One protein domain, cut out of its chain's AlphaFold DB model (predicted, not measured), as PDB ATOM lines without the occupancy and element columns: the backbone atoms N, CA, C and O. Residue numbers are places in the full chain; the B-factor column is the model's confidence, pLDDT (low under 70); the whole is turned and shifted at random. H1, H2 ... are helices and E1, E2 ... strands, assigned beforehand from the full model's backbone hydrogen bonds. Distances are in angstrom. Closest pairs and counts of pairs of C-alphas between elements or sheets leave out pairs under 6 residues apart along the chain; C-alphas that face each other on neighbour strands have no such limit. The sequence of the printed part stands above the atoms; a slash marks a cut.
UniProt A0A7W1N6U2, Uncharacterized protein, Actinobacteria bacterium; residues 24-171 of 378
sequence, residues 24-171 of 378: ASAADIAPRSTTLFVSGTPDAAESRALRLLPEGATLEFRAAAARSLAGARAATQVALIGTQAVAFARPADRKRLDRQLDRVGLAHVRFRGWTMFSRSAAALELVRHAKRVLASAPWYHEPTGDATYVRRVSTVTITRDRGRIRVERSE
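Overview. This is residues 24 to 171 of the 378 residues of an uncharacterized protein of Actinobacteria bacterium (UniProt A0A7W1N6U2). What does one see first? One wide, twisted sheet of eight strands makes the middle, with the long helix H2 crossing one face and the short H1 at the first end of H2, over E7 and E8. H3 and H4 cover the end of the sheet with E4, E5 and E3 from opposite sides, and the long link of residues 129 to 146 leads from H4 to E6. What are its parts? The printed part has 148 residues, with four named helices and eight named strands in the order E1 H1 H2 E2 E3 H3 E4 E5 H4 E6 E7 E8, a mixed class; the antiparallel sheet runs E4 E5 E3 E2 E1 E6 E7 E8. It is compact, with a radius of gyration of the C-alphas of 14.9 A and spans of 38 by 32 by 26 A.

Along the chain. Where do the first elements lie? E1, residues 34 to 40, begins with C-alpha 34 at (46.257, -20.752, -41.949). H1 is residues 44 to 50, H2 residues 56 to 70, 21.0 A long, E2 residues 77 to 81 and E3 residues 84 to 89. What follows? H3 is residues 94 to 103, 14.3 A long, E4 107 to 111, E5 114 to 118, H4 121 to 128 and E6 147 to 151. E7, residues 154 to 161, is 22.2 A long, and E8, residues 164 to 170, 19.1 A, ends with C-alpha 170 at (32.819, -22.847, -29.944).

Arrangement. How are strands paired? E1 is antiparallel to E2, with N 38 and O 78 within hydrogen-bond range at 2.8 A, and to E6, with N 37 and O 150 at 2.9 A. E6 E7 E8 form a meander, each strand the antiparallel neighbour of the one before, with N 149 and O 156 at 2.8 A and N 159 and O 166 at 2.9 A. E3, H3 and E4 form a split strand-helix-strand unit, two strands running the same way with E5 between them, its crossover right-handed. Where are the helices? In three layers, H1, H2 and H3 are on one face and H4 on the other. H2 runs across the strands, at 89 degrees to E1 on the local plane, and with residues 56 to 60 touches H1, the closest C-alphas being those of Leu 50 and Gly 56, 4.9 A apart. H3 runs along E4 at 9 degrees on the local plane, while H4 is over E3 at a height of 6.6 A over the sheet. Are the helix backbones complete? Every O i to N i+4 pair is within hydrogen-bond range in H1, H2 and H3, and 3 of 4 in H4.

Size, cuts and confidence. How far does it reach? The two C-alphas farthest apart, those of His 129 and Arg 162, are 43.3 A apart. Is anything cut, long or uncertain? The printed part has no cut, and the link from H4 to E6, 18 residues, is long. The mean pLDDT of the printed part is 95.0, with residues 74 to 75 under 70.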
ATOM      1  N   ALA A  24      55.139 -13.104 -29.373       95.88
ATOM      2  CA  ALA A  24      54.660 -13.602 -28.085       95.88
ATOM      3  C   ALA A  24      54.141 -15.044 -28.209       95.88
ATOM      4  O   ALA A  24      54.465 -15.895 -27.378       95.88
ATOM      5  N   SER A  25      53.440 -15.324 -29.309       96.50
ATOM      6  CA  SER A  25      52.861 -16.616 -29.674       96.50
ATOM      7  C   SER A  25      53.300 -17.047 -31.080       96.50
ATOM      8  O   SER A  25      53.791 -16.235 -31.869       96.50
ATOM      9  N   ALA A  26      53.084 -18.314 -31.452       96.81
ATOM     10  CA  ALA A  26      53.307 -18.718 -32.840       96.81
ATOM     11  C   ALA A  26      52.242 -18.155 -33.800       96.81
ATOM     12  O   ALA A  26      52.490 -18.054 -34.999       96.81
ATOM     13  N   ALA A  27      51.074 -17.732 -33.308       97.62
ATOM     14  CA  ALA A  27      50.067 -17.085 -34.148       97.62
ATOM     15  C   ALA A  27      50.467 -15.666 -34.585       97.62
ATOM     16  O   ALA A  27      49.986 -15.194 -35.617       97.62
ATOM     17  N   ASP A  28      51.393 -15.018 -33.870       97.69
ATOM     18  CA  ASP A  28      51.996 -13.734 -34.261       97.69
ATOM     19  C   ASP A  28      52.972 -13.853 -35.443       97.69
ATOM     20  O   ASP A  28      53.477 -12.842 -35.938       97.69
ATOM     21  N   ILE A  29      53.279 -15.079 -35.873       97.69
ATOM     22  CA  ILE A  29      54.110 -15.363 -37.049       97.69
ATOM     23  C   ILE A  29      53.397 -16.236 -38.077       97.69
ATOM     24  O   ILE A  29      53.646 -16.063 -39.265       97.69
ATOM     25  N   ALA A  30      52.486 -17.123 -37.671       97.69
ATOM     26  CA  ALA A  30      51.720 -17.945 -38.601       97.69
ATOM     27  C   ALA A  30      50.916 -17.064 -39.582       97.69
ATOM     28  O   ALA A  30      50.323 -16.069 -39.162       97.69
ATOM     29  N   PRO A  31      50.830 -17.407 -40.879       98.19
ATOM     30  CA  PRO A  31      50.079 -16.614 -41.847       98.19
ATOM     31  C   PRO A  31      48.579 -16.590 -41.542       98.19
ATOM     32  O   PRO A  31      47.994 -17.607 -41.164       98.19
ATOM     33  N   ARG A  32      47.895 -15.480 -41.846       97.69
ATOM     34  CA  ARG A  32      46.418 -15.389 -41.784       97.69
ATOM     35  C   ARG A  32      45.697 -16.384 -42.718       97.69
ATOM     36  O   ARG A  32      44.505 -16.658 -42.548       97.69
ATOM     37  N   SER A  33      46.391 -16.916 -43.725       97.31
ATOM     38  CA  SER A  33      45.897 -17.979 -44.614       97.31
ATOM     39  C   SER A  33      45.883 -19.370 -43.966       97.31
ATOM     40  O   SER A  33      45.398 -20.311 -44.590       97.31
ATOM     41  N   THR A  34      46.359 -19.509 -42.724       97.88
ATOM     42  CA  THR A  34      46.257 -20.752 -41.949       97.88
ATOM     43  C   THR A  34      44.802 -21.231 -41.889       97.88
ATOM     44  O   THR A  34      43.896 -20.482 -41.516       97.88
ATOM     45  N   THR A  35      44.574 -22.484 -42.285       97.00
ATOM     46  CA  THR A  35      43.246 -23.125 -42.334       97.00
ATOM     47  C   THR A  35      42.941 -23.951 -41.087       97.00
ATOM     48  O   THR A  35      41.776 -24.122 -40.730       97.00
ATOM     49  N   LEU A  36      43.989 -24.446 -40.427       97.50
ATOM     50  CA  LEU A  36      43.940 -25.140 -39.147       97.50
ATOM     51  C   LEU A  36      45.206 -24.783 -38.371       97.50
ATOM     52  O   LEU A  36      46.311 -24.951 -38.885       97.50
ATOM     53  N   PHE A  37      45.039 -24.313 -37.143       97.81
ATOM     54  CA  PHE A  37      46.127 -24.110 -36.198       97.81
ATOM     55  C   PHE A  37      45.921 -25.046 -35.011       97.81
ATOM     56  O   PHE A  37      44.858 -25.036 -34.393       97.81
ATOM     57  N   VAL A  38      46.910 -25.884 -34.725       97.12
ATOM     58  CA  VAL A  38      46.849 -26.897 -33.670       97.12
ATOM     59  C   VAL A  38      47.847 -26.540 -32.583       97.12
ATOM     60  O   VAL A  38      49.018 -26.305 -32.875       97.12
ATOM     61  N   SER A  39      47.392 -26.537 -31.335       96.31
ATOM     62  CA  SER A  39      48.231 -26.440 -30.142       96.31
ATOM     63  C   SER A  39      48.060 -27.697 -29.295       96.31
ATOM     64  O   SER A  39      46.977 -28.279 -29.275       96.31
ATOM     65  N   GLY A  40      49.123 -28.122 -28.612       94.25
ATOM     66  CA  GLY A  40      49.110 -29.323 -27.777       94.25
ATOM     67  C   GLY A  40      49.099 -30.632 -28.569       94.25
ATOM     68  O   GLY A  40      49.254 -30.663 -29.795       94.25
ATOM     69  N   THR A  41      48.993 -31.757 -27.873       93.69
ATOM     70  CA  THR A  41      48.830 -33.092 -28.467       93.69
ATOM     71  C   THR A  41      47.962 -33.898 -27.515       93.69
ATOM     72  O   THR A  41      48.438 -34.156 -26.414       93.69
ATOM     73  N   PRO A  42      46.722 -34.249 -27.903       94.06
ATOM     74  CA  PRO A  42      45.857 -34.997 -27.010       94.06
ATOM     75  C   PRO A  42      46.486 -36.353 -26.690       94.06
ATOM     76  O   PRO A  42      47.089 -36.982 -27.569       94.06
ATOM     77  N   ASP A  43      46.331 -36.810 -25.453       94.75
ATOM     78  CA  ASP A  43      46.614 -38.202 -25.121       94.75
ATOM     79  C   ASP A  43      45.519 -39.149 -25.654       94.75
ATOM     80  O   ASP A  43      44.566 -38.742 -26.325       94.75
ATOM     81  N   ALA A  44      45.648 -40.450 -25.384       94.56
ATOM     82  CA  ALA A  44      44.698 -41.439 -25.888       94.56
ATOM     83  C   ALA A  44      43.262 -41.228 -25.370       94.56
ATOM     84  O   ALA A  44      42.305 -41.472 -26.112       94.56
ATOM     85  N   ALA A  45      43.093 -40.788 -24.120       95.50
ATOM     86  CA  ALA A  45      41.779 -40.549 -23.532       95.50
ATOM     87  C   ALA A  45      41.150 -39.270 -24.109       95.50
ATOM     88  O   ALA A  45      39.974 -39.266 -24.476       95.50
ATOM     89  N   GLU A  46      41.950 -38.224 -24.292       96.62
ATOM     90  CA  GLU A  46      41.544 -36.963 -24.918       96.62
ATOM     91  C   GLU A  46      41.176 -37.135 -26.389       96.62
ATOM     92  O   GLU A  46      40.158 -36.607 -26.835       96.62
ATOM     93  N   SER A  47      41.940 -37.932 -27.140       96.19
ATOM     94  CA  SER A  47      41.600 -38.302 -28.517       96.19
ATOM     95  C   SER A  47      40.262 -39.038 -28.591       96.19
ATOM     96  O   SER A  47      39.460 -38.777 -29.488       96.19
ATOM     97  N   ARG A  48      39.976 -39.941 -27.643       95.56
ATOM     98  CA  ARG A  48      38.678 -40.632 -27.583       95.56
ATOM     99  C   ARG A  48      37.543 -39.662 -27.266       95.56
ATOM    100  O   ARG A  48      36.531 -39.697 -27.960       95.56
ATOM    101  N   ALA A  49      37.732 -38.766 -26.298       96.38
ATOM    102  CA  ALA A  49      36.750 -37.741 -25.955       96.38
ATOM    103  C   ALA A  49      36.479 -36.801 -27.143       96.38
ATOM    104  O   ALA A  49      35.329 -36.498 -27.450       96.38
ATOM    105  N   LEU A  50      37.526 -36.407 -27.880       97.00
ATOM    106  CA  LEU A  50      37.405 -35.575 -29.076       97.00
ATOM    107  C   LEU A  50      36.506 -36.227 -30.127       97.00
ATOM    108  O   LEU A  50      35.688 -35.541 -30.734       97.00
ATOM    109  N   ARG A  51      36.613 -37.547 -30.325       95.56
ATOM    110  CA  ARG A  51      35.806 -38.306 -31.298       95.56
ATOM    111  C   ARG A  51      34.316 -38.382 -30.967       95.56
ATOM    112  O   ARG A  51      33.566 -38.845 -31.824       95.56
ATOM    113  N   LEU A  52      33.903 -37.960 -29.773       94.44
ATOM    114  CA  LEU A  52      32.492 -37.804 -29.427       94.44
ATOM    115  C   LEU A  52      31.898 -36.514 -30.008       94.44
ATOM    116  O   LEU A  52      30.681 -36.395 -30.079       94.44
ATOM    117  N   LEU A  53      32.715 -35.556 -30.464       94.69
ATOM    118  CA  LEU A  53      32.221 -34.445 -31.278       94.69
ATOM    119  C   LEU A  53      31.987 -34.885 -32.734       94.69
ATOM    120  O   LEU A  53      32.778 -35.678 -33.257       94.69
ATOM    121  N   PRO A  54      30.995 -34.303 -33.440       91.25
ATOM    122  CA  PRO A  54      30.701 -34.644 -34.835       91.25
ATOM    123  C   PRO A  54      31.915 -34.556 -35.776       91.25
ATOM    124  O   PRO A  54      32.121 -35.425 -36.621       91.25
ATOM    125  N   GLU A  55      32.766 -33.537 -35.627       92.69
ATOM    126  CA  GLU A  55      33.980 -33.369 -36.438       92.69
ATOM    127  C   GLU A  55      35.258 -33.963 -35.824       92.69
ATOM    128  O   GLU A  55      36.341 -33.783 -36.391       92.69
ATOM    129  N   GLY A  56      35.165 -34.611 -34.662       94.75
ATOM    130  CA  GLY A  56      36.319 -34.982 -33.846       94.75
ATOM    131  C   GLY A  56      37.341 -35.839 -34.587       94.75
ATOM    132  O   GLY A  56      38.527 -35.517 -34.619       94.75
ATOM    133  N   ALA A  57      36.864 -36.882 -35.272       93.94
ATOM    134  CA  ALA A  57      37.717 -37.768 -36.066       93.94
ATOM    135  C   ALA A  57      38.404 -37.032 -37.234       93.94
ATOM    136  O   ALA A  57      39.589 -37.237 -37.494       93.94
ATOM    137  N   THR A  58      37.686 -36.133 -37.913       95.56
ATOM    138  CA  THR A  58      38.238 -35.322 -39.011       95.56
ATOM    139  C   THR A  58      39.295 -34.343 -38.505       95.56
ATOM    140  O   THR A  58      40.313 -34.135 -39.168       95.56
ATOM    141  N   LEU A  59      39.083 -33.735 -37.335       95.81
ATOM    142  CA  LEU A  59      40.061 -32.853 -36.698       95.81
ATOM    143  C   LEU A  59      41.336 -33.601 -36.317       95.81
ATOM    144  O   LEU A  59      42.428 -33.135 -36.643       95.81
ATOM    145  N   GLU A  60      41.197 -34.764 -35.685       95.00
ATOM    146  CA  GLU A  60      42.326 -35.612 -35.312       95.00
ATOM    147  C   GLU A  60      43.128 -36.039 -36.548       95.00
ATOM    148  O   GLU A  60      44.344 -35.844 -36.589       95.00
ATOM    149  N   PHE A  61      42.448 -36.510 -37.600       95.50
ATOM    150  CA  PHE A  61      43.078 -36.877 -38.869       95.50
ATOM    151  C   PHE A  61      43.847 -35.705 -39.493       95.50
ATOM    152  O   PHE A  61      45.020 -35.840 -39.840       95.50
ATOM    153  N   ARG A  62      43.226 -34.520 -39.597       95.00
ATOM    154  CA  ARG A  62      43.881 -33.331 -40.171       95.00
ATOM    155  C   ARG A  62      45.055 -32.847 -39.325       95.00
ATOM    156  O   ARG A  62      46.054 -32.408 -39.887       95.00
ATOM    157  N   ALA A  63      44.958 -32.930 -38.001       94.12
ATOM    158  CA  ALA A  63      46.051 -32.568 -37.108       94.12
ATOM    159  C   ALA A  63      47.219 -33.559 -37.205       94.12
ATOM    160  O   ALA A  63      48.373 -33.137 -37.245       94.12
ATOM    161  N   ALA A  64      46.939 -34.863 -37.297       93.75
ATOM    162  CA  ALA A  64      47.951 -35.884 -37.549       93.75
ATOM    163  C   ALA A  64      48.639 -35.668 -38.908       93.75
ATOM    164  O   ALA A  64      49.869 -35.662 -38.976       93.75
ATOM    165  N   ALA A  65      47.867 -35.390 -39.965       92.25
ATOM    166  CA  ALA A  65      48.399 -35.060 -41.285       92.25
ATOM    167  C   ALA A  65      49.277 -33.796 -41.252       92.25
ATOM    168  O   ALA A  65      50.393 -33.816 -41.765       92.25
ATOM    169  N   ALA A  66      48.830 -32.724 -40.591       92.62
ATOM    170  CA  ALA A  66      49.605 -31.490 -40.452       92.62
ATOM    171  C   ALA A  66      50.926 -31.716 -39.695       92.62
ATOM    172  O   ALA A  66      51.975 -31.248 -40.135       92.62
ATOM    173  N   ARG A  67      50.908 -32.480 -38.593       93.94
ATOM    174  CA  ARG A  67      52.132 -32.849 -37.858       93.94
ATOM    175  C   ARG A  67      53.078 -33.679 -38.723       93.94
ATOM    176  O   ARG A  67      54.270 -33.383 -38.765       93.94
ATOM    177  N   SER A  68      52.552 -34.660 -39.456       92.12
ATOM    178  CA  SER A  68      53.337 -35.488 -40.378       92.12
ATOM    179  C   SER A  68      54.007 -34.647 -41.471       92.12
ATOM    180  O   SER A  68      55.224 -34.734 -41.649       92.12
ATOM    181  N   LEU A  69      53.249 -33.756 -42.124       88.44
ATOM    182  CA  LEU A  69      53.742 -32.823 -43.146       88.44
ATOM    183  C   LEU A  69      54.821 -31.875 -42.608       88.44
ATOM    184  O   LEU A  69      55.786 -31.577 -43.308       88.44
ATOM    185  N   ALA A  70      54.694 -31.431 -41.358       86.00
ATOM    186  CA  ALA A  70      55.711 -30.609 -40.713       86.00
ATOM    187  C   ALA A  70      56.937 -31.418 -40.236       86.00
ATOM    188  O   ALA A  70      57.973 -30.831 -39.940       86.00
ATOM    189  N   GLY A  71      56.839 -32.751 -40.144       84.06
ATOM    190  CA  GLY A  71      57.848 -33.587 -39.480       84.06
ATOM    191  C   GLY A  71      57.874 -33.402 -37.958       84.06
ATOM    192  O   GLY A  71      58.888 -33.654 -37.311       84.06
ATOM    193  N   ALA A  72      56.771 -32.930 -37.381       82.62
ATOM    194  CA  ALA A  72      56.672 -32.587 -35.975       82.62
ATOM    195  C   ALA A  72      56.387 -33.800 -35.088       82.62
ATOM    196  O   ALA A  72      55.598 -34.681 -35.434       82.62
ATOM    197  N   ARG A  73      57.009 -33.806 -33.906       79.00
ATOM    198  CA  ARG A  73      56.670 -34.711 -32.801       79.00
ATOM    199  C   ARG A  73      55.658 -34.039 -31.863       79.00
ATOM    200  O   ARG A  73      55.250 -32.903 -32.094       79.00
ATOM    201  N   ALA A  74      55.221 -34.760 -30.832       67.56
ATOM    202  CA  ALA A  74      54.287 -34.239 -29.834       67.56
ATOM    203  C   ALA A  74      54.779 -32.914 -29.208       67.56
ATOM    204  O   ALA A  74      55.983 -32.671 -29.123       67.56
ATOM    205  N   ALA A  75      53.833 -32.085 -28.756       69.75
ATOM    206  CA  ALA A  75      54.038 -30.814 -28.039       69.75
ATOM    207  C   ALA A  75      54.508 -29.579 -28.846       69.75
ATOM    208  O   ALA A  75      54.883 -28.569 -28.252       69.75
ATOM    209  N   THR A  76      54.433 -29.588 -30.180       86.31
ATOM    210  CA  THR A  76      54.634 -28.370 -30.996       86.31
ATOM    211  C   THR A  76      53.325 -27.784 -31.503       86.31
ATOM    212  O   THR A  76      52.395 -28.527 -31.824       86.31
ATOM    213  N   GLN A  77      53.279 -26.460 -31.661       96.06
ATOM    214  CA  GLN A  77      52.182 -25.801 -32.368       96.06
ATOM    215  C   GLN A  77      52.367 -26.000 -33.876       96.06
ATOM    216  O   GLN A  77      53.493 -25.936 -34.365       96.06
ATOM    217  N   VAL A  78      51.291 -26.261 -34.618       97.38
ATOM    218  CA  VAL A  78      51.353 -26.541 -36.062       97.38
ATOM    219  C   VAL A  78      50.303 -25.727 -36.807       97.38
ATOM    220  O   VAL A  78      49.125 -25.770 -36.462       97.38
ATOM    221  N   ALA A  79      50.716 -25.025 -37.861       97.94
ATOM    222  CA  ALA A  79      49.819 -24.347 -38.795       97.94
ATOM    223  C   ALA A  79      49.744 -25.118 -40.115       97.94
ATOM    224  O   ALA A  79      50.772 -25.406 -40.727       97.94
ATOM    225  N   LEU A  80      48.526 -25.396 -40.578       97.75
ATOM    226  CA  LEU A  80      48.241 -25.908 -41.917       97.75
ATOM    227  C   LEU A  80      47.880 -24.740 -42.850       97.75
ATOM    228  O   LEU A  80      46.838 -24.096 -42.681       97.75
ATOM    229  N   ILE A  81      48.720 -24.486 -43.848       97.12
ATOM    230  CA  ILE A  81      48.630 -23.380 -44.806       97.12
ATOM    231  C   ILE A  81      48.410 -23.991 -46.197       97.12
ATOM    232  O   ILE A  81      49.340 -24.482 -46.833       97.12
ATOM    233  N   GLY A  82      47.157 -24.020 -46.659       94.31
ATOM    234  CA  GLY A  82      46.793 -24.796 -47.851       94.31
ATOM    235  C   GLY A  82      47.055 -26.291 -47.633       94.31
ATOM    236  O   GLY A  82      46.478 -26.892 -46.728       94.31
ATOM    237  N   THR A  83      47.933 -26.877 -48.446       94.88
ATOM    238  CA  THR A  83      48.381 -28.281 -48.347       94.88
ATOM    239  C   THR A  83      49.719 -28.444 -47.621       94.88
ATOM    240  O   THR A  83      50.202 -29.562 -47.463       94.88
ATOM    241  N   GLN A  84      50.331 -27.346 -47.173       97.19
ATOM    242  CA  GLN A  84      51.617 -27.343 -46.481       97.19
ATOM    243  C   GLN A  84      51.429 -27.151 -44.977       97.19
ATOM    244  O   GLN A  84      50.454 -26.544 -44.540       97.19
ATOM    245  N   ALA A  85      52.376 -27.634 -44.175       97.44
ATOM    246  CA  ALA A  85      52.346 -27.450 -42.728       97.44
ATOM    247  C   ALA A  85      53.683 -26.932 -42.197       97.44
ATOM    248  O   ALA A  85      54.747 -27.336 -42.669       97.44
ATOM    249  N   VAL A  86      53.613 -26.059 -41.195       97.81
ATOM    250  CA  VAL A  86      54.774 -25.534 -40.472       97.81
ATOM    251  C   VAL A  86      54.561 -25.758 -38.987       97.81
ATOM    252  O   VAL A  86      53.502 -25.427 -38.451       97.81
ATOM    253  N   ALA A  87      55.566 -26.325 -38.330       97.75
ATOM    254  CA  ALA A  87      55.604 -26.455 -36.887       97.75
ATOM    255  C   ALA A  87      56.412 -25.320 -36.261       97.75
ATOM    256  O   ALA A  87      57.385 -24.832 -36.839       97.75
ATOM    257  N   PHE A  88      56.002 -24.922 -35.064       97.31
ATOM    258  CA  PHE A  88      56.573 -23.826 -34.300       97.31
ATOM    259  C   PHE A  88      56.979 -24.335 -32.923       97.31
ATOM    260  O   PHE A  88      56.175 -24.926 -32.195       97.31
ATOM    261  N   ALA A  89      58.231 -24.078 -32.554       95.62
ATOM    262  CA  ALA A  89      58.771 -24.431 -31.254       95.62
ATOM    263  C   ALA A  89      59.590 -23.281 -30.660       95.62
ATOM    264  O   ALA A  89      60.289 -22.550 -31.365       95.62
ATOM    265  N   ARG A  90      59.542 -23.167 -29.332       94.31
ATOM    266  CA  ARG A  90      60.406 -22.284 -28.545       94.31
ATOM    267  C   ARG A  90      61.146 -23.125 -27.496       94.31
ATOM    268  O   ARG A  90      60.804 -23.055 -26.318       94.31
ATOM    269  N   PRO A  91      62.092 -23.987 -27.918       91.75
ATOM    270  CA  PRO A  91      62.764 -24.906 -27.003       91.75
ATOM    271  C   PRO A  91      63.670 -24.147 -26.024       91.75
ATOM    272  O   PRO A  91      64.254 -23.120 -26.382       91.75
ATOM    273  N   ALA A  92      63.839 -24.697 -24.818       92.31
ATOM    274  CA  ALA A  92      64.838 -24.217 -23.864       92.31
ATOM    275  C   ALA A  92      66.267 -24.419 -24.409       92.31
ATOM    276  O   ALA A  92      67.066 -23.486 -24.418       92.31
ATOM    277  N   ASP A  93      66.560 -25.606 -24.957       94.06
ATOM    278  CA  ASP A  93      67.821 -25.910 -25.646       94.06
ATOM    279  C   ASP A  93      67.632 -25.888 -27.168       94.06
ATOM    280  O   ASP A  93      67.246 -26.873 -27.807       94.06
ATOM    281  N   ARG A  94      67.921 -24.727 -27.755       93.50
ATOM    282  CA  ARG A  94      67.800 -24.494 -29.201       93.50
ATOM    283  C   ARG A  94      68.780 -25.335 -30.015       93.50
ATOM    284  O   ARG A  94      68.387 -25.918 -31.017       93.50
ATOM    285  N   LYS A  95      70.039 -25.442 -29.575       94.69
ATOM    286  CA  LYS A  95      71.085 -26.176 -30.310       94.69
ATOM    287  C   LYS A  95      70.781 -27.669 -30.373       94.69
ATOM    288  O   LYS A  95      71.130 -28.336 -31.345       94.69
ATOM    289  N   ARG A  96      70.163 -28.223 -29.327       94.81
ATOM    290  CA  ARG A  96      69.691 -29.608 -29.342       94.81
ATOM    291  C   ARG A  96      68.564 -29.812 -30.349       94.81
ATOM    292  O   ARG A  96      68.641 -30.797 -31.077       94.81
ATOM    293  N   LEU A  97      67.574 -28.915 -30.407       94.00
ATOM    294  CA  LEU A  97      66.492 -29.023 -31.390       94.00
ATOM    295  C   LEU A  97      67.031 -28.922 -32.823       94.00
ATOM    296  O   LEU A  97      66.734 -29.800 -33.620       94.00
ATOM    297  N   ASP A  98      67.863 -27.923 -33.126       94.69
ATOM    298  CA  ASP A  98      68.413 -27.726 -34.477       94.69
ATOM    299  C   ASP A  98      69.175 -28.987 -34.946       94.69
ATOM    300  O   ASP A  98      68.842 -29.560 -35.977       94.69
ATOM    301  N   ARG A  99      70.062 -29.550 -34.104       96.12
ATOM    302  CA  ARG A  99      70.755 -30.825 -34.402       96.12
ATOM    303  C   ARG A  99      69.808 -32.008 -34.614       96.12
ATOM    304  O   ARG A  99      70.131 -32.932 -35.358       96.12
ATOM    305  N   GLN A 100      68.683 -32.043 -33.900       94.50
ATOM    306  CA  GLN A 100      67.676 -33.084 -34.095       94.50
ATOM    307  C   GLN A 100      66.975 -32.919 -35.442       94.50
ATOM    308  O   GLN A 100      66.787 -33.927 -36.115       94.50
ATOM    309  N   LEU A 101      66.629 -31.686 -35.826       95.25
ATOM    310  CA  LEU A 101      65.999 -31.356 -37.106       95.25
ATOM    311  C   LEU A 101      66.940 -31.643 -38.284       95.25
ATOM    312  O   LEU A 101      66.510 -32.287 -39.240       95.25
ATOM    313  N   ASP A 102      68.222 -31.284 -38.171       96.12
ATOM    314  CA  ASP A 102      69.262 -31.602 -39.162       96.12
ATOM    315  C   ASP A 102      69.384 -33.107 -39.392       96.12
ATOM    316  O   ASP A 102      69.371 -33.582 -40.526       96.12
ATOM    317  N   ARG A 103      69.435 -33.886 -38.303       96.25
ATOM    318  CA  ARG A 103      69.567 -35.347 -38.372       96.25
ATOM    319  C   ARG A 103      68.410 -36.012 -39.116       96.25
ATOM    320  O   ARG A 103      68.613 -37.058 -39.724       96.25
ATOM    321  N   VAL A 104      67.206 -35.444 -39.042       95.56
ATOM    322  CA  VAL A 104      66.023 -35.962 -39.749       95.56
ATOM    323  C   VAL A 104      65.758 -35.250 -41.081       95.56
ATOM    324  O   VAL A 104      64.723 -35.498 -41.696       95.56
ATOM    325  N   GLY A 105      66.666 -34.376 -41.528       95.81
ATOM    326  CA  GLY A 105      66.571 -33.679 -42.812       95.81
ATOM    327  C   GLY A 105      65.406 -32.690 -42.910       95.81
ATOM    328  O   GLY A 105      64.848 -32.514 -43.992       95.81
ATOM    329  N   LEU A 106      64.989 -32.072 -41.799       96.62
ATOM    330  CA  LEU A 106      63.911 -31.079 -41.808       96.62
ATOM    331  C   LEU A 106      64.454 -29.671 -42.050       96.62
ATOM    332  O   LEU A 106      65.345 -29.193 -41.341       96.62
ATOM    333  N   ALA A 107      63.845 -28.970 -43.009       97.44
ATOM    334  CA  ALA A 107      64.100 -27.553 -43.208       97.44
ATOM    335  C   ALA A 107      63.644 -26.795 -41.960       97.44
ATOM    336  O   ALA A 107      62.531 -27.005 -41.465       97.44
ATOM    337  N   HIS A 108      64.489 -25.901 -41.456       97.62
ATOM    338  CA  HIS A 108      64.163 -25.095 -40.293       97.62
ATOM    339  C   HIS A 108      64.807 -23.711 -40.371       97.62
ATOM    340  O   HIS A 108      65.857 -23.516 -40.978       97.62
ATOM    341  N   VAL A 109      64.143 -22.724 -39.776       97.38
ATOM    342  CA  VAL A 109      64.605 -21.335 -39.748       97.38
ATOM    343  C   VAL A 109      64.206 -20.679 -38.435       97.38
ATOM    344  O   VAL A 109      63.168 -20.987 -37.843       97.38
ATOM    345  N   ARG A 110      65.035 -19.744 -37.972       96.19
ATOM    346  CA  ARG A 110      64.723 -18.913 -36.812       96.19
ATOM    347  C   ARG A 110      63.992 -17.662 -37.263       96.19
ATOM    348  O   ARG A 110      64.473 -16.937 -38.129       96.19
ATOM    349  N   PHE A 111      62.853 -17.383 -36.644       96.44
ATOM    350  CA  PHE A 111      62.054 -16.215 -36.981       96.44
ATOM    351  C   PHE A 111      61.390 -15.640 -35.735       96.44
ATOM    352  O   PHE A 111      60.643 -16.323 -35.038       96.44
ATOM    353  N   ARG A 112      61.716 -14.381 -35.423       95.31
ATOM    354  CA  ARG A 112      61.154 -13.616 -34.293       95.31
ATOM    355  C   ARG A 112      61.146 -14.372 -32.953       95.31
ATOM    356  O   ARG A 112      60.186 -14.292 -32.193       95.31
ATOM    357  N   GLY A 113      62.224 -15.100 -32.656       94.62
ATOM    358  CA  GLY A 113      62.396 -15.841 -31.398       94.62
ATOM    359  C   GLY A 113      61.848 -17.274 -31.387       94.62
ATOM    360  O   GLY A 113      62.004 -17.959 -30.377       94.62
ATOM    361  N   TRP A 114      61.269 -17.741 -32.495       96.69
ATOM    362  CA  TRP A 114      60.776 -19.108 -32.676       96.69
ATOM    363  C   TRP A 114      61.651 -19.891 -33.658       96.69
ATOM    364  O   TRP A 114      62.204 -19.316 -34.597       96.69
ATOM    365  N   THR A 115      61.743 -21.207 -33.462       96.75
ATOM    366  CA  THR A 115      62.237 -22.144 -34.477       96.75
ATOM    367  C   THR A 115      61.031 -22.671 -35.248       96.75
ATOM    368  O   THR A 115      60.160 -23.329 -34.673       96.75
ATOM    369  N   MET A 116      60.970 -22.357 -36.541       97.38
ATOM    370  CA  MET A 116      59.972 -22.885 -37.469       97.38
ATOM    371  C   MET A 116      60.594 -24.024 -38.256       97.38
ATOM    372  O   MET A 116      61.735 -23.890 -38.695       97.38
ATOM    373  N   PHE A 117      59.866 -25.113 -38.465       97.50
ATOM    374  CA  PHE A 117      60.376 -26.232 -39.249       97.50
ATOM    375  C   PHE A 117      59.273 -26.947 -40.029       97.50
ATOM    376  O   PHE A 117      58.090 -26.896 -39.681       97.50
ATOM    377  N   SER A 118      59.669 -27.556 -41.143       97.50
ATOM    378  CA  SER A 118      58.783 -28.254 -42.067       97.50
ATOM    379  C   SER A 118      59.578 -29.225 -42.942       97.50
ATOM    380  O   SER A 118      60.780 -29.056 -43.143       97.50
ATOM    381  N   ARG A 119      58.897 -30.203 -43.548       96.69
ATOM    382  CA  ARG A 119      59.471 -30.993 -44.651       96.69
ATOM    383  C   ARG A 119      59.625 -30.182 -45.943       96.69
ATOM    384  O   ARG A 119      60.287 -30.636 -46.867       96.69
ATOM    385  N   SER A 120      59.002 -29.004 -46.032       96.75
ATOM    386  CA  SER A 120      59.040 -28.145 -47.215       96.75
ATOM    387  C   SER A 120      59.633 -26.779 -46.881       96.75
ATOM    388  O   SER A 120      59.041 -26.008 -46.127       96.75
ATOM    389  N   ALA A 121      60.769 -26.438 -47.494       97.62
ATOM    390  CA  ALA A 121      61.354 -25.101 -47.374       97.62
ATOM    391  C   ALA A 121      60.396 -24.007 -47.885       97.62
ATOM    392  O   ALA A 121      60.275 -22.953 -47.266       97.62
ATOM    393  N   ALA A 122      59.630 -24.292 -48.946       97.00
ATOM    394  CA  ALA A 122      58.611 -23.380 -49.467       97.00
ATOM    395  C   ALA A 122      57.544 -23.029 -48.414       97.00
ATOM    396  O   ALA A 122      57.109 -21.881 -48.341       97.00
ATOM    397  N   ALA A 123      57.175 -23.980 -47.549       97.00
ATOM    398  CA  ALA A 123      56.242 -23.719 -46.456       97.00
ATOM    399  C   ALA A 123      56.805 -22.705 -45.444       97.00
ATOM    400  O   ALA A 123      56.057 -21.874 -44.935       97.00
ATOM    401  N   LEU A 124      58.117 -22.729 -45.173       98.00
ATOM    402  CA  LEU A 124      58.771 -21.752 -44.294       98.00
ATOM    403  C   LEU A 124      58.786 -20.353 -44.918       98.00
ATOM    404  O   LEU A 124      58.538 -19.369 -44.219       98.00
ATOM    405  N   GLU A 125      59.012 -20.263 -46.229       98.00
ATOM    406  CA  GLU A 125      58.980 -18.991 -46.958       98.00
ATOM    407  C   GLU A 125      57.582 -18.362 -46.969       98.00
ATOM    408  O   GLU A 125      57.461 -17.147 -46.799       98.00
ATOM    409  N   LEU A 126      56.509 -19.167 -47.040       97.31
ATOM    410  CA  LEU A 126      55.141 -18.659 -46.864       97.31
ATOM    411  C   LEU A 126      54.953 -17.947 -45.520       97.31
ATOM    412  O   LEU A 126      54.227 -16.956 -45.455       97.31
ATOM    413  N   VAL A 127      55.593 -18.437 -44.455       97.44
ATOM    414  CA  VAL A 127      55.532 -17.809 -43.129       97.44
ATOM    415  C   VAL A 127      56.380 -16.541 -43.078       97.44
ATOM    416  O   VAL A 127      55.898 -15.503 -42.627       97.44
ATOM    417  N   ARG A 128      57.615 -16.581 -43.593       97.19
ATOM    418  CA  ARG A 128      58.534 -15.427 -43.600       97.19
ATOM    419  C   ARG A 128      57.998 -14.240 -44.398       97.19
ATOM    420  O   ARG A 128      58.192 -13.097 -43.990       97.19
ATOM    421  N   HIS A 129      57.329 -14.506 -45.517       97.00
ATOM    422  CA  HIS A 129      56.792 -13.481 -46.412       97.00
ATOM    423  C   HIS A 129      55.322 -13.125 -46.135       97.00
ATOM    424  O   HIS A 129      54.729 -12.317 -46.859       97.00
ATOM    425  N   ALA A 130      54.711 -13.690 -45.088       97.19
ATOM    426  CA  ALA A 130      53.336 -13.378 -44.730       97.19
ATOM    427  C   ALA A 130      53.189 -11.914 -44.291       97.19
ATOM    428  O   ALA A 130      53.676 -11.499 -43.243       97.19
ATOM    429  N   LYS A 131      52.432 -11.129 -45.066       96.75
ATOM    430  CA  LYS A 131      52.122  -9.724 -44.732       96.75
ATOM    431  C   LYS A 131      51.104  -9.576 -43.595       96.75
ATOM    432  O   LYS A 131      50.991  -8.509 -43.003       96.75
ATOM    433  N   ARG A 132      50.302 -10.614 -43.342       97.69
ATOM    434  CA  ARG A 132      49.253 -10.640 -42.313       97.69
ATOM    435  C   ARG A 132      49.366 -11.923 -41.509       97.69
ATOM    436  O   ARG A 132      49.439 -13.007 -42.093       97.69
ATOM    437  N   VAL A 133      49.314 -11.782 -40.193       97.94
ATOM    438  CA  VAL A 133      49.505 -12.880 -39.244       97.94
ATOM    439  C   VAL A 133      48.165 -13.421 -38.752       97.94
ATOM    440  O   VAL A 133      47.128 -12.762 -38.866       97.94
ATOM    441  N   LEU A 134      48.171 -14.646 -38.243       97.56
ATOM    442  CA  LEU A 134      46.991 -15.342 -37.749       97.56
ATOM    443  C   LEU A 134      46.397 -14.636 -36.527       97.56
ATOM    444  O   LEU A 134      45.184 -14.462 -36.478       97.56
ATOM    445  N   ALA A 135      47.241 -14.154 -35.609       97.50
ATOM    446  CA  ALA A 135      46.811 -13.443 -34.404       97.50
ATOM    447  C   ALA A 135      45.978 -12.181 -34.697       97.50
ATOM    448  O   ALA A 135      45.154 -11.782 -33.885       97.50
ATOM    449  N   SER A 136      46.140 -11.568 -35.877       96.69
ATOM    450  CA  SER A 136      45.362 -10.392 -36.285       96.69
ATOM    451  C   SER A 136      44.050 -10.750 -36.999       96.69
ATOM    452  O   SER A 136      43.417  -9.880 -37.605       96.69
ATOM    453  N   ALA A 137      43.689 -12.031 -37.083       96.69
ATOM    454  CA  ALA A 137      42.466 -12.459 -37.740       96.69
ATOM    455  C   ALA A 137      41.279 -12.340 -36.764       96.69
ATOM    456  O   ALA A 137      41.357 -12.909 -35.683       96.69
ATOM    457  N   PRO A 138      40.155 -11.695 -37.139       94.56
ATOM    458  CA  PRO A 138      39.022 -11.503 -36.219       94.56
ATOM    459  C   PRO A 138      38.393 -12.794 -35.677       94.56
ATOM    460  O   PRO A 138      37.737 -12.771 -34.647       94.56
ATOM    461  N   TRP A 139      38.568 -13.910 -36.392       92.25
ATOM    462  CA  TRP A 139      38.067 -15.234 -36.011       92.25
ATOM    463  C   TRP A 139      39.056 -16.034 -35.154       92.25
ATOM    464  O   TRP A 139      38.725 -17.127 -34.701       92.25
ATOM    465  N   TYR A 140      40.299 -15.562 -35.021       95.31
ATOM    466  CA  TYR A 140      41.318 -16.268 -34.263       95.31
ATOM    467  C   TYR A 140      41.172 -15.956 -32.778       95.31
ATOM    468  O   TYR A 140      41.040 -14.802 -32.374       95.31
ATOM    469  N   HIS A 141      41.269 -17.008 -31.975       91.94
ATOM    470  CA  HIS A 141      41.358 -16.928 -30.529       91.94
ATOM    471  C   HIS A 141      42.596 -17.694 -30.082       91.94
ATOM    472  O   HIS A 141      42.963 -18.708 -30.688       91.94
ATOM    473  N   GLU A 142      43.249 -17.198 -29.036       93.12
ATOM    474  CA  GLU A 142      44.434 -17.846 -28.499       93.12
ATOM    475  C   GLU A 142      44.081 -19.245 -27.959       93.12
ATOM    476  O   GLU A 142      43.055 -19.399 -27.288       93.12
ATOM    477  N   PRO A 143      44.887 -20.280 -28.268       93.00
ATOM    478  CA  PRO A 143      44.717 -21.611 -27.718       93.00
ATOM    479  C   PRO A 143      44.660 -21.610 -26.195       93.00
ATOM    480  O   PRO A 143      45.594 -21.168 -25.530       93.00
ATOM    481  N   THR A 144      43.585 -22.169 -25.654       92.75
ATOM    482  CA  THR A 144      43.427 -22.450 -24.227       92.75
ATOM    483  C   THR A 144      43.301 -23.960 -24.030       92.75
ATOM    484  O   THR A 144      42.764 -24.652 -24.894       92.75
ATOM    485  N   GLY A 145      43.802 -24.477 -22.908       94.69
ATOM    486  CA  GLY A 145      43.719 -25.899 -22.554       94.69
ATOM    487  C   GLY A 145      44.906 -26.758 -22.997       94.69
ATOM    488  O   GLY A 145      45.937 -26.252 -23.439       94.69
ATOM    489  N   ASP A 146      44.744 -28.071 -22.845       95.88
ATOM    490  CA  ASP A 146      45.784 -29.081 -23.078       95.88
ATOM    491  C   ASP A 146      46.023 -29.318 -24.572       95.88
ATOM    492  O   ASP A 146      47.154 -29.533 -25.019       95.88
ATOM    493  N   ALA A 147      44.958 -29.217 -25.371       96.81
ATOM    494  CA  ALA A 147      45.036 -29.179 -26.822       96.81
ATOM    495  C   ALA A 147      43.950 -28.276 -27.413       96.81
ATOM    496  O   ALA A 147      42.818 -28.234 -26.935       96.81
ATOM    497  N   THR A 148      44.271 -27.588 -28.507       97.38
ATOM    498  CA  THR A 148      43.324 -26.706 -29.201       97.38
ATOM    499  C   THR A 148      43.441 -26.849 -30.711       97.38
ATOM    500  O   THR A 148      44.541 -26.925 -31.258       97.38
ATOM    501  N   TYR A 149      42.300 -26.817 -31.393       97.38
ATOM    502  CA  TYR A 149      42.160 -26.845 -32.844       97.38
ATOM    503  C   TYR A 149      41.416 -25.584 -33.282       97.38
ATOM    504  O   TYR A 149      40.194 -25.500 -33.162       97.38
ATOM    505  N   VAL A 150      42.142 -24.598 -33.800       96.81
ATOM    506  CA  VAL A 150      41.574 -23.317 -34.232       96.81
ATOM    507  C   VAL A 150      41.353 -23.344 -35.744       96.81
ATOM    508  O   VAL A 150      42.287 -23.557 -36.525       96.81
ATOM    509  N   ARG A 151      40.107 -23.128 -36.174       96.12
ATOM    510  CA  ARG A 151      39.686 -23.001 -37.577       96.12
ATOM    511  C   ARG A 151      38.874 -21.719 -37.742       96.12
ATOM    512  O   ARG A 151      38.312 -21.200 -36.789       96.12
ATOM    513  N   ARG A 152      38.703 -21.270 -38.988       93.56
ATOM    514  CA  ARG A 152      37.868 -20.093 -39.306       93.56
ATOM    515  C   ARG A 152      36.430 -20.181 -38.797       93.56
ATOM    516  O   ARG A 152      35.839 -19.162 -38.481       93.56
ATOM    517  N   VAL A 153      35.871 -21.388 -38.781       92.12
ATOM    518  CA  VAL A 153      34.450 -21.623 -38.479       92.12
ATOM    519  C   VAL A 153      34.203 -22.095 -37.048       92.12
ATOM    520  O   VAL A 153      33.055 -22.189 -36.638       92.12
ATOM    521  N   SER A 154      35.251 -22.477 -36.314       94.31
ATOM    522  CA  SER A 154      35.128 -23.021 -34.955       94.31
ATOM    523  C   SER A 154      36.490 -23.162 -34.290       94.31
ATOM    524  O   SER A 154      37.503 -23.391 -34.958       94.31
ATOM    525  N   THR A 155      36.477 -23.126 -32.963       95.75
ATOM    526  CA  THR A 155      37.607 -23.527 -32.124       95.75
ATOM    527  C   THR A 155      37.183 -24.728 -31.297       95.75
ATOM    528  O   THR A 155      36.102 -24.698 -30.718       95.75
ATOM    529  N   VAL A 156      38.006 -25.777 -31.273       97.56
ATOM    530  CA  VAL A 156      37.815 -26.923 -30.379       97.56
ATOM    531  C   VAL A 156      38.924 -26.933 -29.343       97.56
ATOM    532  O   VAL A 156      40.094 -26.994 -29.711       97.56
ATOM    533  N   THR A 157      38.553 -26.900 -28.072       97.81
ATOM    534  CA  THR A 157      39.458 -26.911 -26.924       97.81
ATOM    535  C   THR A 157      39.258 -28.191 -26.127       97.81
ATOM    536  O   THR A 157      38.127 -28.585 -25.859       97.81
ATOM    537  N   ILE A 158      40.360 -28.827 -25.745       98.19
ATOM    538  CA  ILE A 158      40.403 -29.963 -24.830       98.19
ATOM    539  C   ILE A 158      41.018 -29.477 -23.520       98.19
ATOM    540  O   ILE A 158      42.100 -28.886 -23.530       98.19
ATOM    541  N   THR A 159      40.335 -29.723 -22.408       97.81
ATOM    542  CA  THR A 159      40.835 -29.462 -21.058       97.81
ATOM    543  C   THR A 159      40.646 -30.678 -20.167       97.81
ATOM    544  O   THR A 159      39.623 -31.363 -20.230       97.81
ATOM    545  N   ARG A 160      41.615 -30.915 -19.290       97.00
ATOM    546  CA  ARG A 160      41.543 -31.881 -18.204       97.00
ATOM    547  C   ARG A 160      41.448 -31.148 -16.874       97.00
ATOM    548  O   ARG A 160      42.328 -30.373 -16.518       97.00
ATOM    549  N   ASP A 161      40.390 -31.423 -16.123       95.12
ATOM    550  CA  ASP A 161      40.197 -30.880 -14.778       95.12
ATOM    551  C   ASP A 161      39.688 -31.975 -13.841       95.12
ATOM    552  O   ASP A 161      38.707 -32.651 -14.146       95.12
ATOM    553  N   ARG A 162      40.371 -32.169 -12.705       92.69
ATOM    554  CA  ARG A 162      39.985 -33.118 -11.637       92.69
ATOM    555  C   ARG A 162      39.596 -34.513 -12.150       92.69
ATOM    556  O   ARG A 162      38.579 -35.072 -11.754       92.69
ATOM    557  N   GLY A 163      40.398 -35.067 -13.060       93.31
ATOM    558  CA  GLY A 163      40.166 -36.400 -13.627       93.31
ATOM    559  C   GLY A 163      39.098 -36.461 -14.722       93.31
ATOM    560  O   GLY A 163      38.862 -37.533 -15.263       93.31
ATOM    561  N   ARG A 164      38.485 -35.338 -15.105       96.94
ATOM    562  CA  ARG A 164      37.539 -35.257 -16.223       96.94
ATOM    563  C   ARG A 164      38.176 -34.618 -17.436       96.94
ATOM    564  O   ARG A 164      38.996 -33.714 -17.310       96.94
ATOM    565  N   ILE A 165      37.759 -35.074 -18.610       98.25
ATOM    566  CA  ILE A 165      38.166 -34.505 -19.892       98.25
ATOM    567  C   ILE A 165      36.960 -33.786 -20.478       98.25
ATOM    568  O   ILE A 165      35.906 -34.387 -20.685       98.25
ATOM    569  N   ARG A 166      37.117 -32.497 -20.770       97.88
ATOM    570  CA  ARG A 166      36.121 -31.673 -21.446       97.88
ATOM    571  C   ARG A 166      36.636 -31.291 -22.822       97.88
ATOM    572  O   ARG A 166      37.717 -30.730 -22.960       97.88
ATOM    573  N   VAL A 167      35.831 -31.561 -23.838       97.81
ATOM    574  CA  VAL A 167      36.047 -31.128 -25.214       97.81
ATOM    575  C   VAL A 167      34.952 -30.135 -25.569       97.81
ATOM    576  O   VAL A 167      33.778 -30.489 -25.610       97.81
ATOM    577  N   GLU A 168      35.324 -28.885 -25.809       97.12
ATOM    578  CA  GLU A 168      34.404 -27.794 -26.121       97.12
ATOM    579  C   GLU A 168      34.637 -27.291 -27.541       97.12
ATOM    580  O   GLU A 168      35.751 -26.929 -27.903       97.12
ATOM    581  N   ARG A 169      33.569 -27.235 -28.333       95.88
ATOM    582  CA  ARG A 169      33.509 -26.591 -29.640       95.88
ATOM    583  C   ARG A 169      32.774 -25.264 -29.504       95.88
ATOM    584  O   ARG A 169      31.585 -25.254 -29.195       95.88
ATOM    585  N   SER A 170      33.449 -24.163 -29.810       93.38
ATOM    586  CA  SER A 170      32.819 -22.847 -29.944       93.38
ATOM    587  C   SER A 170      32.183 -22.691 -31.328       93.38
ATOM    588  O   SER A 170      32.850 -22.857 -32.356       93.38
ATOM    589  N   GLU A 171      30.902 -22.346 -31.339       83.38
ATOM    590  CA  GLU A 171      30.053 -22.010 -32.484       83.38
ATOM    591  C   GLU A 171      29.606 -20.539 -32.373       83.38
ATOM    592  O   GLU A 171      29.766 -19.886 -31.340       83.38
TER     593      GLU A 171